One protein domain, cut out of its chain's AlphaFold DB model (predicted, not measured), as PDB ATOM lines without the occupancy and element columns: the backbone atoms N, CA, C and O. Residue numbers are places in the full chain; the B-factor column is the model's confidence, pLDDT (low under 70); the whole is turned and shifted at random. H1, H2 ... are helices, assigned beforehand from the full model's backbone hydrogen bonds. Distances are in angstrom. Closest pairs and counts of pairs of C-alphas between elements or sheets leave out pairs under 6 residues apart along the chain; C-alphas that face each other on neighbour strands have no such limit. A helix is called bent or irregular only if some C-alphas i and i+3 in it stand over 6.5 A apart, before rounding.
ATOM      1  N   GLY A   4      14.877  -1.905  -0.219       78.00
ATOM      2  CA  GLY A   4      15.572  -3.203  -0.261       78.00
ATOM      3  C   GLY A   4      16.842  -3.324   0.604       78.00
ATOM      4  O   GLY A   4      16.857  -4.135   1.531       78.00
ATOM      5  N   PRO A   5      17.891  -2.505   0.389       82.12
ATOM      6  CA  PRO A   5      19.110  -2.563   1.204       82.12
ATOM      7  C   PRO A   5      18.903  -2.167   2.677       82.12
ATOM      8  O   PRO A   5      19.529  -2.747   3.564       82.12
ATOM      9  N   LEU A   6      18.022  -1.198   2.955       85.50
ATOM     10  CA  LEU A   6      17.691  -0.746   4.312       85.50
ATOM     11  C   LEU A   6      16.797  -1.743   5.059       85.50
ATOM     12  O   LEU A   6      16.959  -1.910   6.267       85.50
ATOM     13  N   ASP A   7      15.904  -2.430   4.349       85.94
ATOM     14  CA  ASP A   7      15.056  -3.490   4.898       85.94
ATOM     15  C   ASP A   7      15.917  -4.681   5.334       85.94
ATOM     16  O   ASP A   7      15.729  -5.228   6.418       85.94
ATOM     17  N   ILE A   8      16.943  -5.027   4.546       86.38
ATOM     18  CA  ILE A   8      17.932  -6.052   4.917       86.38
ATOM     19  C   ILE A   8      18.817  -5.573   6.076       86.38
ATOM     20  O   ILE A   8      19.161  -6.360   6.965       86.38
ATOM     21  N   LEU A   9      19.194  -4.290   6.082       89.00
ATOM     22  CA  LEU A   9      19.968  -3.694   7.167       89.00
ATOM     23  C   LEU A   9      19.189  -3.738   8.492       89.00
ATOM     24  O   LEU A   9      19.789  -4.018   9.534       89.00
ATOM     25  N   ALA A  10      17.873  -3.497   8.478       88.06
ATOM     26  CA  ALA A  10      16.982  -3.562   9.644       88.06
ATOM     27  C   ALA A  10      17.598  -2.908  10.903       88.06
ATOM     28  O   ALA A  10      17.750  -3.537  11.957       88.06
ATOM     29  N   MET A  11      18.089  -1.675  10.762       87.62
ATOM     30  CA  MET A  11      18.806  -0.938  11.807       87.62
ATOM     31  C   MET A  11      17.972   0.250  12.293       87.62
ATOM     32  O   MET A  11      17.380   0.963  11.486       87.62
ATOM     33  N   ARG A  12      17.944   0.475  13.615       87.81
ATOM     34  CA  ARG A  12      17.276   1.638  14.232       87.81
ATOM     35  C   ARG A  12      17.888   2.947  13.720       87.81
ATOM     36  O   ARG A  12      19.114   3.016  13.626       87.81
ATOM     37  N   ASN A  13      17.068   3.975  13.474       85.25
ATOM     38  CA  ASN A  13      17.518   5.274  12.944       85.25
ATOM     39  C   ASN A  13      18.669   5.880  13.757       85.25
ATOM     40  O   ASN A  13      19.667   6.285  13.175       85.25
ATOM     41  N   SER A  14      18.619   5.789  15.090       84.88
ATOM     42  CA  SER A  14      19.679   6.285  15.982       84.88
ATOM     43  C   SER A  14      21.071   5.681  15.741       84.88
ATOM     44  O   SER A  14      22.074   6.299  16.081       84.88
ATOM     45  N   ASN A  15      21.164   4.489  15.141       88.94
ATOM     46  CA  ASN A  15      22.439   3.836  14.828       88.94
ATOM     47  C   ASN A  15      22.916   4.090  13.390       88.94
ATOM     48  O   ASN A  15      24.087   3.844  13.092       88.94
ATOM     49  N   LYS A  16      22.033   4.548  12.494       90.25
ATOM     50  CA  LYS A  16      22.327   4.690  11.063       90.25
ATOM     51  C   LYS A  16      23.430   5.715  10.764       90.25
ATOM     52  O   LYS A  16      24.298   5.373   9.962       90.25
ATOM     53  N   PRO A  17      23.491   6.900  11.409       88.81
ATOM     54  CA  PRO A  17      24.583   7.850  11.180       88.81
ATOM     55  C   PRO A  17      25.954   7.264  11.543       88.81
ATOM     56  O   PRO A  17      26.899   7.346  10.760       88.81
ATOM     57  N   GLY A  18      26.049   6.592  12.698       88.62
ATOM     58  CA  GLY A  18      27.282   5.934  13.137       88.62
ATOM     59  C   GLY A  18      27.696   4.785  12.216       88.62
ATOM     60  O   GLY A  18      28.877   4.640  11.893       88.62
ATOM     61  N   PHE A  19      26.727   4.005  11.731       92.50
ATOM     62  CA  PHE A  19      26.971   2.954  10.747       92.50
ATOM     63  C   PHE A  19      27.453   3.519   9.408       92.50
ATOM     64  O   PHE A  19      28.424   3.010   8.857       92.50
ATOM     65  N   LEU A  20      26.835   4.591   8.909       91.88
ATOM     66  CA  LEU A  20      27.236   5.268   7.676       91.88
ATOM     67  C   LEU A  20      28.672   5.804   7.773       91.88
ATOM     68  O   LEU A  20      29.498   5.543   6.901       91.88
ATOM     69  N   GLN A  21      29.001   6.480   8.874       90.50
ATOM     70  CA  GLN A  21      30.354   6.971   9.129       90.50
ATOM     71  C   GLN A  21      31.377   5.831   9.205       90.50
ATOM     72  O   GLN A  21      32.489   5.957   8.689       90.50
ATOM     73  N   TRP A  22      31.013   4.714   9.834       93.00
ATOM     74  CA  TRP A  22      31.852   3.522   9.855       93.00
ATOM     75  C   TRP A  22      32.039   2.922   8.457       93.00
ATOM     76  O   TRP A  22      33.165   2.592   8.090       93.00
ATOM     77  N   LEU A  23      30.968   2.824   7.672       93.31
ATOM     78  CA  LEU A  23      30.976   2.250   6.330       93.31
ATOM     79  C   LEU A  23      31.919   3.026   5.399       93.31
ATOM     80  O   LEU A  23      32.745   2.425   4.717       93.31
ATOM     81  N   VAL A  24      31.864   4.359   5.444       92.62
ATOM     82  CA  VAL A  24      32.767   5.249   4.692       92.62
ATOM     83  C   VAL A  24      34.233   5.081   5.122       92.62
ATOM     84  O   VAL A  24      35.140   5.229   4.305       92.62
ATOM     85  N   SER A  25      34.475   4.723   6.389       90.94
ATOM     86  CA  SER A  25      35.824   4.522   6.943       90.94
ATOM     87  C   SER A  25      36.456   3.157   6.642       90.94
ATOM     88  O   SER A  25      37.598   2.928   7.034       90.94
ATOM     89  N   LEU A  26      35.740   2.233   5.992       92.00
ATOM     90  CA  LEU A  26      36.297   0.921   5.648       92.00
ATOM     91  C   LEU A  26      37.509   1.070   4.724       92.00
ATOM     92  O   LEU A  26      37.506   1.931   3.849       92.00
ATOM     93  N   SER A  27      38.530   0.226   4.895       92.38
ATOM     94  CA  SER A  27      39.682   0.134   3.984       92.38
ATOM     95  C   SER A  27      39.314  -0.587   2.686       92.38
ATOM     96  O   SER A  27      38.347  -1.347   2.666       92.38
ATOM     97  N   ASP A  28      40.090  -0.398   1.615       90.94
ATOM     98  CA  ASP A  28      39.833  -1.078   0.333       90.94
ATOM     99  C   ASP A  28      39.854  -2.604   0.485       90.94
ATOM    100  O   ASP A  28      38.924  -3.272   0.042       90.94
ATOM    101  N   SER A  29      40.792  -3.149   1.265       91.00
ATOM    102  CA  SER A  29      40.823  -4.582   1.591       91.00
ATOM    103  C   SER A  29      39.540  -5.058   2.289       91.00
ATOM    104  O   SER A  29      39.048  -6.153   2.035       91.00
ATOM    105  N   SER A  30      38.944  -4.228   3.155       88.62
ATOM    106  CA  SER A  30      37.666  -4.561   3.802       88.62
ATOM    107  C   SER A  30      36.500  -4.554   2.809       88.62
ATOM    108  O   SER A  30      35.571  -5.355   2.943       88.62
ATOM    109  N   LEU A  31      36.536  -3.658   1.818       92.44
ATOM    110  CA  LEU A  31      35.544  -3.591   0.746       92.44
ATOM    111  C   LEU A  31      35.641  -4.827  -0.164       92.44
ATOM    112  O   LEU A  31      34.611  -5.427  -0.479       92.44
ATOM    113  N   GLU A  32      36.855  -5.260  -0.507       91.62
ATOM    114  CA  GLU A  32      37.119  -6.487  -1.276       91.62
ATOM    115  C   GLU A  32      36.610  -7.736  -0.557       91.62
ATOM    116  O   GLU A  32      35.846  -8.518  -1.129       91.62
ATOM    117  N   LEU A  33      36.940  -7.890   0.731       89.94
ATOM    118  CA  LEU A  33      36.489  -9.020   1.554       89.94
ATOM    119  C   LEU A  33      34.958  -9.128   1.620       89.94
ATOM    120  O   LEU A  33      34.399 -10.227   1.665       89.94
ATOM    121  N   ASN A  34      34.261  -7.990   1.590       89.62
ATOM    122  CA  ASN A  34      32.799  -7.938   1.577       89.62
ATOM    123  C   ASN A  34      32.195  -7.998   0.165       89.62
ATOM    124  O   ASN A  34      30.981  -7.845   0.023       89.62
ATOM    125  N   ARG A  35      33.006  -8.295  -0.859       91.56
ATOM    126  CA  ARG A  35      32.606  -8.406  -2.270       91.56
ATOM    127  C   ARG A  35      31.939  -7.134  -2.799       91.56
ATOM    128  O   ARG A  35      30.916  -7.213  -3.477       91.56
ATOM    129  N   CYS A  36      32.499  -5.971  -2.470       93.00
ATOM    130  CA  CYS A  36      32.079  -4.706  -3.065       93.00
ATOM    131  C   CYS A  36      32.206  -4.788  -4.594       93.00
ATOM    132  O   CYS A  36      33.277  -5.092  -5.114       93.00
ATOM    133  N   SER A  37      31.122  -4.508  -5.316       90.94
ATOM    134  CA  SER A  37      31.046  -4.633  -6.775       90.94
ATOM    135  C   SER A  37      31.987  -3.673  -7.503       90.94
ATOM    136  O   SER A  37      32.489  -3.983  -8.579       90.94
ATOM    137  N   SER A  38      32.240  -2.496  -6.922       93.56
ATOM    138  CA  SER A  38      33.219  -1.540  -7.430       93.56
ATOM    139  C   SER A  38      33.721  -0.616  -6.322       93.56
ATOM    140  O   SER A  38      33.006   0.272  -5.855       93.56
ATOM    141  N   ILE A  39      34.986  -0.792  -5.935       92.81
ATOM    142  CA  ILE A  39      35.648   0.045  -4.922       92.81
ATOM    143  C   ILE A  39      35.732   1.496  -5.398       92.81
ATOM    144  O   ILE A  39      35.396   2.415  -4.656       92.81
ATOM    145  N   SER A  40      36.099   1.723  -6.660       93.12
ATOM    146  CA  SER A  40      36.216   3.073  -7.222       93.12
ATOM    147  C   SER A  40      34.883   3.830  -7.203       93.12
ATOM    148  O   SER A  40      34.851   5.004  -6.827       93.12
ATOM    149  N   LYS A  41      33.762   3.169  -7.534       92.50
ATOM    150  CA  LYS A  41      32.419   3.759  -7.398       92.50
ATOM    151  C   LYS A  41      32.065   4.010  -5.935       92.50
ATOM    152  O   LYS A  41      31.608   5.105  -5.616       92.50
ATOM    153  N   PHE A  42      32.325   3.048  -5.050       94.19
ATOM    154  CA  PHE A  42      32.084   3.201  -3.615       94.19
ATOM    155  C   PHE A  42      32.828   4.411  -3.035       94.19
ATOM    156  O   PHE A  42      32.233   5.206  -2.311       94.19
ATOM    157  N   ARG A  43      34.102   4.613  -3.397       92.94
ATOM    158  CA  ARG A  43      34.902   5.766  -2.954       92.94
ATOM    159  C   ARG A  43      34.372   7.090  -3.495       92.94
ATOM    160  O   ARG A  43      34.257   8.035  -2.722       92.94
ATOM    161  N   LYS A  44      33.963   7.144  -4.768       92.06
ATOM    162  CA  LYS A  44      33.323   8.338  -5.355       92.06
ATOM    163  C   LYS A  44      31.981   8.685  -4.703       92.06
ATOM    164  O   LYS A  44      31.625   9.855  -4.629       92.06
ATOM    165  N   LEU A  45      31.206   7.687  -4.277       90.56
ATOM    166  CA  LEU A  45      29.969   7.910  -3.521       90.56
ATOM    167  C   LEU A  45      30.287   8.360  -2.091       90.56
ATOM    168  O   LEU A  45      29.714   9.326  -1.599       90.56
ATOM    169  N   SER A  46      31.267   7.716  -1.461       89.38
ATOM    170  CA  SER A  46      31.723   8.039  -0.108       89.38
ATOM    171  C   SER A  46      32.297   9.452  -0.002       89.38
ATOM    172  O   SER A  46      32.078  10.115   1.001       89.38
ATOM    173  N   SER A  47      32.983   9.957  -1.032       86.44
ATOM    174  CA  SER A  47      33.518  11.324  -1.042       86.44
ATOM    175  C   SER A  47      32.436  12.403  -1.136       86.44
ATOM    176  O   SER A  47      32.709  13.562  -0.846       86.44
ATOM    177  N   LYS A  48      31.214  12.046  -1.554       81.94
ATOM    178  CA  LYS A  48      30.057  12.955  -1.549       81.94
ATOM    179  C   LYS A  48      29.390  13.039  -0.177       81.94
ATOM    180  O   LYS A  48      28.592  13.948   0.045       81.94
ATOM    181  N   PHE A  49      29.702  12.107   0.727       81.19
ATOM    182  CA  PHE A  49      29.210  12.139   2.093       81.19
ATOM    183  C   PHE A  49      29.955  13.218   2.884       81.19
ATOM    184  O   PHE A  49      31.095  13.039   3.310       81.19
ATOM    185  N   ASP A  50      29.285  14.347   3.080       69.81
ATOM    186  CA  ASP A  50      29.792  15.472   3.852       69.81
ATOM    187  C   ASP A  50      29.238  15.418   5.280       69.81
ATOM    188  O   ASP A  50      28.048  15.649   5.516       69.81
ATOM    189  N   LYS A  51      30.112  15.107   6.246       65.12
ATOM    190  CA  LYS A  51      29.752  15.051   7.672       65.12
ATOM    191  C   LYS A  51      29.236  16.386   8.202       65.12
ATOM    192  O   LYS A  51      28.454  16.371   9.144       65.12
ATOM    193  N   SER A  52      29.642  17.509   7.605       58.91
ATOM    194  CA  SER A  52      29.230  18.846   8.045       58.91
ATOM    195  C   SER A  52      27.777  19.188   7.686       58.91
ATOM    196  O   SER A  52      27.241  20.180   8.162       58.91
ATOM    197  N   LYS A  53      27.109  18.356   6.870       58.69
ATOM    198  CA  LYS A  53      25.728  18.569   6.394       58.69
ATOM    199  C   LYS A  53      24.683  17.700   7.098       58.69
ATOM    200  O   LYS A  53      23.552  17.585   6.608       58.69
ATOM    201  N   LEU A  54      25.064  17.074   8.212       62.72
ATOM    202  CA  LEU A  54      24.189  16.258   9.058       62.72
ATOM    203  C   LEU A  54      23.506  17.063  10.175       62.72
ATOM    204  O   LEU A  54      23.075  16.466  11.153       62.72
ATOM    205  N   ASP A  55      23.349  18.377  10.007       55.88
ATOM    206  CA  ASP A  55      22.553  19.223  10.898       55.88
ATOM    207  C   ASP A  55      21.231  19.618  10.213       55.88
ATOM    208  O   ASP A  55      21.220  20.063   9.060       55.88
ATOM    209  N   GLY A  56      20.100  19.422  10.903       61.34
ATOM    210  CA  GLY A  56      18.767  19.842  10.448       61.34
ATOM    211  C   GLY A  56      17.654  18.794  10.584       61.34
ATOM    212  O   GLY A  56      17.864  17.671  11.028       61.34
ATOM    213  N   VAL A  57      16.437  19.173  10.180       60.09
ATOM    214  CA  VAL A  57      15.194  18.393  10.374       60.09
ATOM    215  C   VAL A  57      15.127  17.114   9.503       60.09
ATOM    216  O   VAL A  57      14.400  16.188   9.838       60.09
ATOM    217  N   ASP A  58      15.956  16.999   8.454       73.06
ATOM    218  CA  ASP A  58      15.913  15.908   7.452       73.06
ATOM    219  C   ASP A  58      17.098  14.917   7.499       73.06
ATOM    220  O   ASP A  58      17.428  14.259   6.504       73.06
ATOM    221  N   ILE A  59      17.779  14.798   8.641       79.00
ATOM    222  CA  ILE A  59      18.969  13.938   8.784       79.00
ATOM    223  C   ILE A  59      18.673  12.485   8.395       79.00
ATOM    224  O   ILE A  59      19.415  11.897   7.604       79.00
ATOM    225  N   ASP A  60      17.571  11.921   8.888       80.62
ATOM    226  CA  ASP A  60      17.220  10.514   8.670       80.62
ATOM    227  C   ASP A  60      17.033  10.186   7.181       80.62
ATOM    228  O   ASP A  60      17.529   9.164   6.701       80.62
ATOM    229  N   VAL A  61      16.388  11.076   6.420       84.12
ATOM    230  CA  VAL A  61      16.147  10.890   4.978       84.12
ATOM    231  C   VAL A  61      17.461  10.938   4.196       84.12
ATOM    232  O   VAL A  61      17.693  10.125   3.296       84.12
ATOM    233  N   ARG A  62      18.359  11.867   4.549       84.38
ATOM    234  CA  ARG A  62      19.675  11.999   3.903       84.38
ATOM    235  C   ARG A  62      20.581  10.810   4.204       84.38
ATOM    236  O   ARG A  62      21.269  10.332   3.296       84.38
ATOM    237  N   VAL A  63      20.569  10.332   5.448       88.00
ATOM    238  CA  VAL A  63      21.318   9.148   5.889       88.00
ATOM    239  C   VAL A  63      20.805   7.902   5.175       88.00
ATOM    240  O   VAL A  63      21.609   7.150   4.629       88.00
ATOM    241  N   ASP A  64      19.485   7.715   5.102       89.19
ATOM    242  CA  ASP A  64      18.874   6.592   4.387       89.19
ATOM    243  C   ASP A  64      19.252   6.596   2.904       89.19
ATOM    244  O   ASP A  64      19.641   5.557   2.371       89.19
ATOM    245  N   LYS A  65      19.235   7.764   2.247       89.00
ATOM    246  CA  LYS A  65      19.665   7.895   0.848       89.00
ATOM    247  C   LYS A  65      21.120   7.456   0.645       89.00
ATOM    248  O   LYS A  65      21.389   6.631  -0.225       89.00
ATOM    249  N   HIS A  66      22.047   7.955   1.464       90.12
ATOM    250  CA  HIS A  66      23.465   7.586   1.354       90.12
ATOM    251  C   HIS A  66      23.697   6.106   1.659       90.12
ATOM    252  O   HIS A  66      24.494   5.448   0.990       90.12
ATOM    253  N   LEU A  67      22.986   5.558   2.646       92.00
ATOM    254  CA  LEU A  67      23.063   4.139   2.962       92.00
ATOM    255  C   LEU A  67      22.562   3.273   1.809       92.00
ATOM    256  O   LEU A  67      23.206   2.274   1.514       92.00
ATOM    257  N   ILE A  68      21.476   3.646   1.129       91.69
ATOM    258  CA  ILE A  68      20.998   2.917  -0.055       91.69
ATOM    259  C   ILE A  68      22.060   2.930  -1.160       91.69
ATOM    260  O   ILE A  68      22.378   1.874  -1.705       91.69
ATOM    261  N   GLU A  69      22.633   4.096  -1.469       91.62
ATOM    262  CA  GLU A  69      23.635   4.242  -2.535       91.62
ATOM    263  C   GLU A  69      24.905   3.421  -2.260       91.62
ATOM    264  O   GLU A  69      25.414   2.732  -3.151       91.62
ATOM    265  N   LEU A  70      25.399   3.452  -1.016       92.44
ATOM    266  CA  LEU A  70      26.598   2.718  -0.609       92.44
ATOM    267  C   LEU A  70      26.337   1.218  -0.452       92.44
ATOM    268  O   LEU A  70      27.117   0.412  -0.955       92.44
ATOM    269  N   LEU A  71      25.243   0.821   0.208       93.06
ATOM    270  CA  LEU A  71      24.896  -0.594   0.385       93.06
ATOM    271  C   LEU A  71      24.531  -1.265  -0.939       93.06
ATOM    272  O   LEU A  71      24.761  -2.463  -1.082       93.06
ATOM    273  N   GLY A  72      24.049  -0.504  -1.926       90.88
ATOM    274  CA  GLY A  72      23.828  -0.986  -3.289       90.88
ATOM    275  C   GLY A  72      25.102  -1.450  -4.007       90.88
ATOM    276  O   GLY A  72      25.009  -2.145  -5.014       90.88
ATOM    277  N   GLN A  73      26.294  -1.119  -3.492       92.12
ATOM    278  CA  GLN A  73      27.560  -1.656  -4.007       92.12
ATOM    279  C   GLN A  73      27.891  -3.051  -3.458       92.12
ATOM    280  O   GLN A  73      28.879  -3.648  -3.876       92.12
ATOM    281  N   PHE A  74      27.095  -3.596  -2.536       92.50
ATOM    282  CA  PHE A  74      27.338  -4.905  -1.938       92.50
ATOM    283  C   PHE A  74      26.219  -5.888  -2.289       92.50
ATOM    284  O   PHE A  74      25.055  -5.500  -2.397       92.50
ATOM    285  N   PRO A  75      26.525  -7.191  -2.399       91.06
ATOM    286  CA  PRO A  75      25.498  -8.218  -2.463       91.06
ATOM    287  C   PRO A  75      24.601  -8.166  -1.221       91.06
ATOM    288  O   PRO A  75      25.095  -8.049  -0.097       91.06
ATOM    289  N   CYS A  76      23.292  -8.361  -1.403       88.62
ATOM    290  CA  CYS A  76      22.308  -8.391  -0.314       88.62
ATOM    291  C   CYS A  76      22.708  -9.326   0.842       88.62
ATOM    292  O   CYS A  76      22.514  -8.999   2.013       88.62
ATOM    293  N   SER A  77      23.335 -10.465   0.528       88.38
ATOM    294  CA  SER A  77      23.819 -11.438   1.517       88.38
ATOM    295  C   SER A  77      24.923 -10.900   2.437       88.38
ATOM    296  O   SER A  77      25.096 -11.414   3.539       88.38
ATOM    297  N   ARG A  78      25.655  -9.854   2.033       90.38
ATOM    298  CA  ARG A  78      26.770  -9.262   2.794       90.38
ATOM    299  C   ARG A  78      26.351  -8.099   3.689       90.38
ATOM    300  O   ARG A  78      27.064  -7.794   4.641       90.38
ATOM    301  N   ILE A  79      25.176  -7.506   3.469       90.94
ATOM    302  CA  ILE A  79      24.666  -6.380   4.272       90.94
ATOM    303  C   ILE A  79      24.527  -6.771   5.755       90.94
ATOM    304  O   ILE A  79      24.931  -6.014   6.641       90.94
ATOM    305  N   LYS A  80      24.036  -7.986   6.044       89.25
ATOM    306  CA  LYS A  80      23.959  -8.506   7.422       89.25
ATOM    307  C   LYS A  80      25.346  -8.647   8.064       89.25
ATOM    308  O   LYS A  80      25.509  -8.309   9.233       89.25
ATOM    309  N   ASN A  81      26.354  -9.073   7.303       90.50
ATOM    310  CA  ASN A  81      27.724  -9.220   7.804       90.50
ATOM    311  C   ASN A  81      28.361  -7.861   8.119       90.50
ATOM    312  O   ASN A  81      29.026  -7.722   9.146       90.50
ATOM    313  N   LEU A  82      28.120  -6.851   7.277       91.62
ATOM    314  CA  LEU A  82      28.559  -5.475   7.524       91.62
ATOM    315  C   LEU A  82      27.939  -4.925   8.812       91.62
ATOM    316  O   LEU A  82      28.649  -4.392   9.661       91.62
ATOM    317  N   LYS A  83      26.631  -5.134   9.011       92.38
ATOM    318  CA  LYS A  83      25.943  -4.780  10.260       92.38
ATOM    319  C   LYS A  83      26.581  -5.452  11.479       92.38
ATOM    320  O   LYS A  83      26.895  -4.769  12.451       92.38
ATOM    321  N   SER A  84      26.791  -6.768  11.434       88.69
ATOM    322  CA  SER A  84      27.423  -7.507  12.534       88.69
ATOM    323  C   SER A  84      28.843  -7.010  12.816       88.69
ATOM    324  O   SER A  84      29.218  -6.852  13.974       88.69
ATOM    325  N   SER A  85      29.609  -6.687  11.772       89.62
ATOM    326  CA  SER A  85      30.972  -6.152  11.889       89.62
ATOM    327  C   SER A  85      30.996  -4.774  12.551       89.62
ATOM    328  O   SER A  85      31.834  -4.517  13.416       89.62
ATOM    329  N   TYR A  86      30.041  -3.906  12.210       92.38
ATOM    330  CA  TYR A  86      29.869  -2.620  12.878       92.38
ATOM    331  C   TYR A  86      29.584  -2.788  14.372       92.38
ATOM    332  O   TYR A  86      30.264  -2.178  15.194       92.38
ATOM    333  N   PHE A  87      28.628  -3.648  14.743       88.25
ATOM    334  CA  PHE A  87      28.319  -3.890  16.155       88.25
ATOM    335  C   PHE A  87      29.468  -4.567  16.908       88.25
ATOM    336  O   PHE A  87      29.712  -4.248  18.069       88.25
ATOM    337  N   ALA A  88      30.225  -5.451  16.257       86.50
ATOM    338  CA  ALA A  88      31.440  -6.013  16.836       86.50
ATOM    339  C   ALA A  88      32.486  -4.919  17.109       86.50
ATOM    340  O   ALA A  88      33.060  -4.886  18.196       86.50
ATOM    341  N   LYS A  89      32.692  -3.979  16.173       83.31
ATOM    342  CA  LYS A  89      33.588  -2.828  16.369       83.31
ATOM    343  C   LYS A  89      33.112  -1.930  17.510       83.31
ATOM    344  O   LYS A  89      33.917  -1.580  18.366       83.31
ATOM    345  N   THR A  90      31.838  -1.544  17.538       81.69
ATOM    346  CA  THR A  90      31.318  -0.641  18.579       81.69
ATOM    347  C   THR A  90      31.325  -1.296  19.956       81.69
ATOM    348  O   THR A  90      31.669  -0.638  20.933       81.69
ATOM    349  N   ASN A  91      31.053  -2.601  20.048       75.69
ATOM    350  CA  ASN A  91      31.197  -3.352  21.295       75.69
ATOM    351  C   ASN A  91      32.660  -3.485  21.731       75.69
ATOM    352  O   ASN A  91      32.934  -3.337  22.917       75.69
ATOM    353  N   ARG A  92      33.605  -3.703  20.804       66.62
ATOM    354  CA  ARG A  92      35.048  -3.662  21.110       66.62
ATOM    355  C   ARG A  92      35.493  -2.280  21.585       66.62
ATOM    356  O   ARG A  92      36.278  -2.204  22.512       66.62
ATOM    357  N   ALA A  93      34.975  -1.204  20.994       61.00
ATOM    358  CA  ALA A  93      35.290   0.164  21.408       61.00
ATOM    359  C   ALA A  93      34.695   0.513  22.785       61.00
ATOM    360  O   ALA A  93      35.342   1.176  23.580       61.00
ATOM    361  N   ARG A  94      33.490   0.023  23.108       60.94
ATOM    362  CA  ARG A  94      32.921   0.137  24.466       60.94
ATOM    363  C   ARG A  94      33.673  -0.707  25.490       60.94
ATOM    364  O   ARG A  94      33.708  -0.356  26.660       60.94
ATOM    365  N   LYS A  95      34.255  -1.818  25.042       54.03
ATOM    366  CA  LYS A  95      35.104  -2.713  25.828       54.03
ATOM    367  C   LYS A  95      36.588  -2.469  25.552       54.03
ATOM    368  O   LYS A  95      37.360  -3.412  25.638       54.03
ATOM    369  N   SER A  96      37.012  -1.253  25.190       43.09
ATOM    370  CA  SER A  96      38.410  -0.964  24.836       43.09
ATOM    371  C   SER A  96      39.350  -0.912  26.050       43.09
ATOM    372  O   SER A  96      40.254  -0.085  26.106       43.09
TER     373      SER A  96
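What this domain is: This is residues 4 to 96 of the 139 residues of an uncharacterized protein of Vibrio chagasii (UniProt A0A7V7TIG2). Two helices, H2 and H5, cross at the core; H1 packs across H5, and long H6 runs past H1 and crosses H2, while residues 91 to 96, of which 91 to 94 belong to H6, stick out as an arm. A long loop, residues 47 to 58, swings from H4 round to H5, which folds back to run the opposite way to H4 and meets it with residues 69 to 70, and H3 sits at the rim, next to H4. The printed part has 93 residues with six named helices, H1 to H6 in order, and no named strand: all helix. It is compact, with a radius of gyration of the C-alphas of 12.8 A and spans of 36 by 34 by 24 A.

Where its parts are: Find C-alpha 4 at (15.572, -3.203, -0.261); there H1 begins, residues 4 to 9. H2 follows at residues 13 to 24, 17.3 A long and irregular, with C-alphas 14 and 17 standing 7.0 A apart. Next come H3, residues 28 to 33, and H4, residues 39 to 46. Look for C-alpha 59 at (18.969, 13.938, 8.784), where H5 starts; it runs 17.8 A to residue 71. H6, residues 76 to 94, runs 28.3 A to C-alpha 94 at (32.921, 0.137, 24.466); it is only just irregular, with C-alphas 77 and 80 standing 6.6 A apart.

How they stand to each other: Start at the hub, H5, which touches three helices. H2 touches it at a steep tilt of 43 degrees, the same way; their closest C-alphas, Pro 17 and Val 63, are 6.4 A apart. H1 touches H5 about perpendicular, at 79 degrees, closest at the C-alphas of Pro 5 and Ile 68, 5.9 A. H4 and H5 form a helical hairpin, opposite ways at a shallow tilt of 6 degrees; H5 touches H4 with residues 69 to 70 alone, and the C-alphas of Phe 42 and Leu 70 come closest, at 6.3 A. H3 only just touches H4, with 3 pairs of C-alphas within 8 A, closest at Leu 31 and Ile 39, 6.7 A. H6 touches H1 with residues 76 to 83 alone, at a shallow tilt of 31 degrees, the same way; the closest C-alphas are Leu 9 and Ile 79, 6.1 A. H6 and H2 only just touch, with 3 pairs, about perpendicular at 83 degrees, closest at the C-alphas of Phe 19 and Tyr 86, 6.6 A. H3 and H6 are apart. In H1, H3, H4 and H5 every O i to N i+4 pair is within hydrogen-bond range; in H2 6 of 8 are, in H6 13 of 15.

The domain as a whole: The C-alphas farthest apart, Leu 33 and Val 57, are 35.8 A apart. The printed part has no cut. The link from H4 to H5 is long; the other links are tight. Read the B-factor column: this model's pLDDT is under 70 at residues 50 to 57 and 92 to 96.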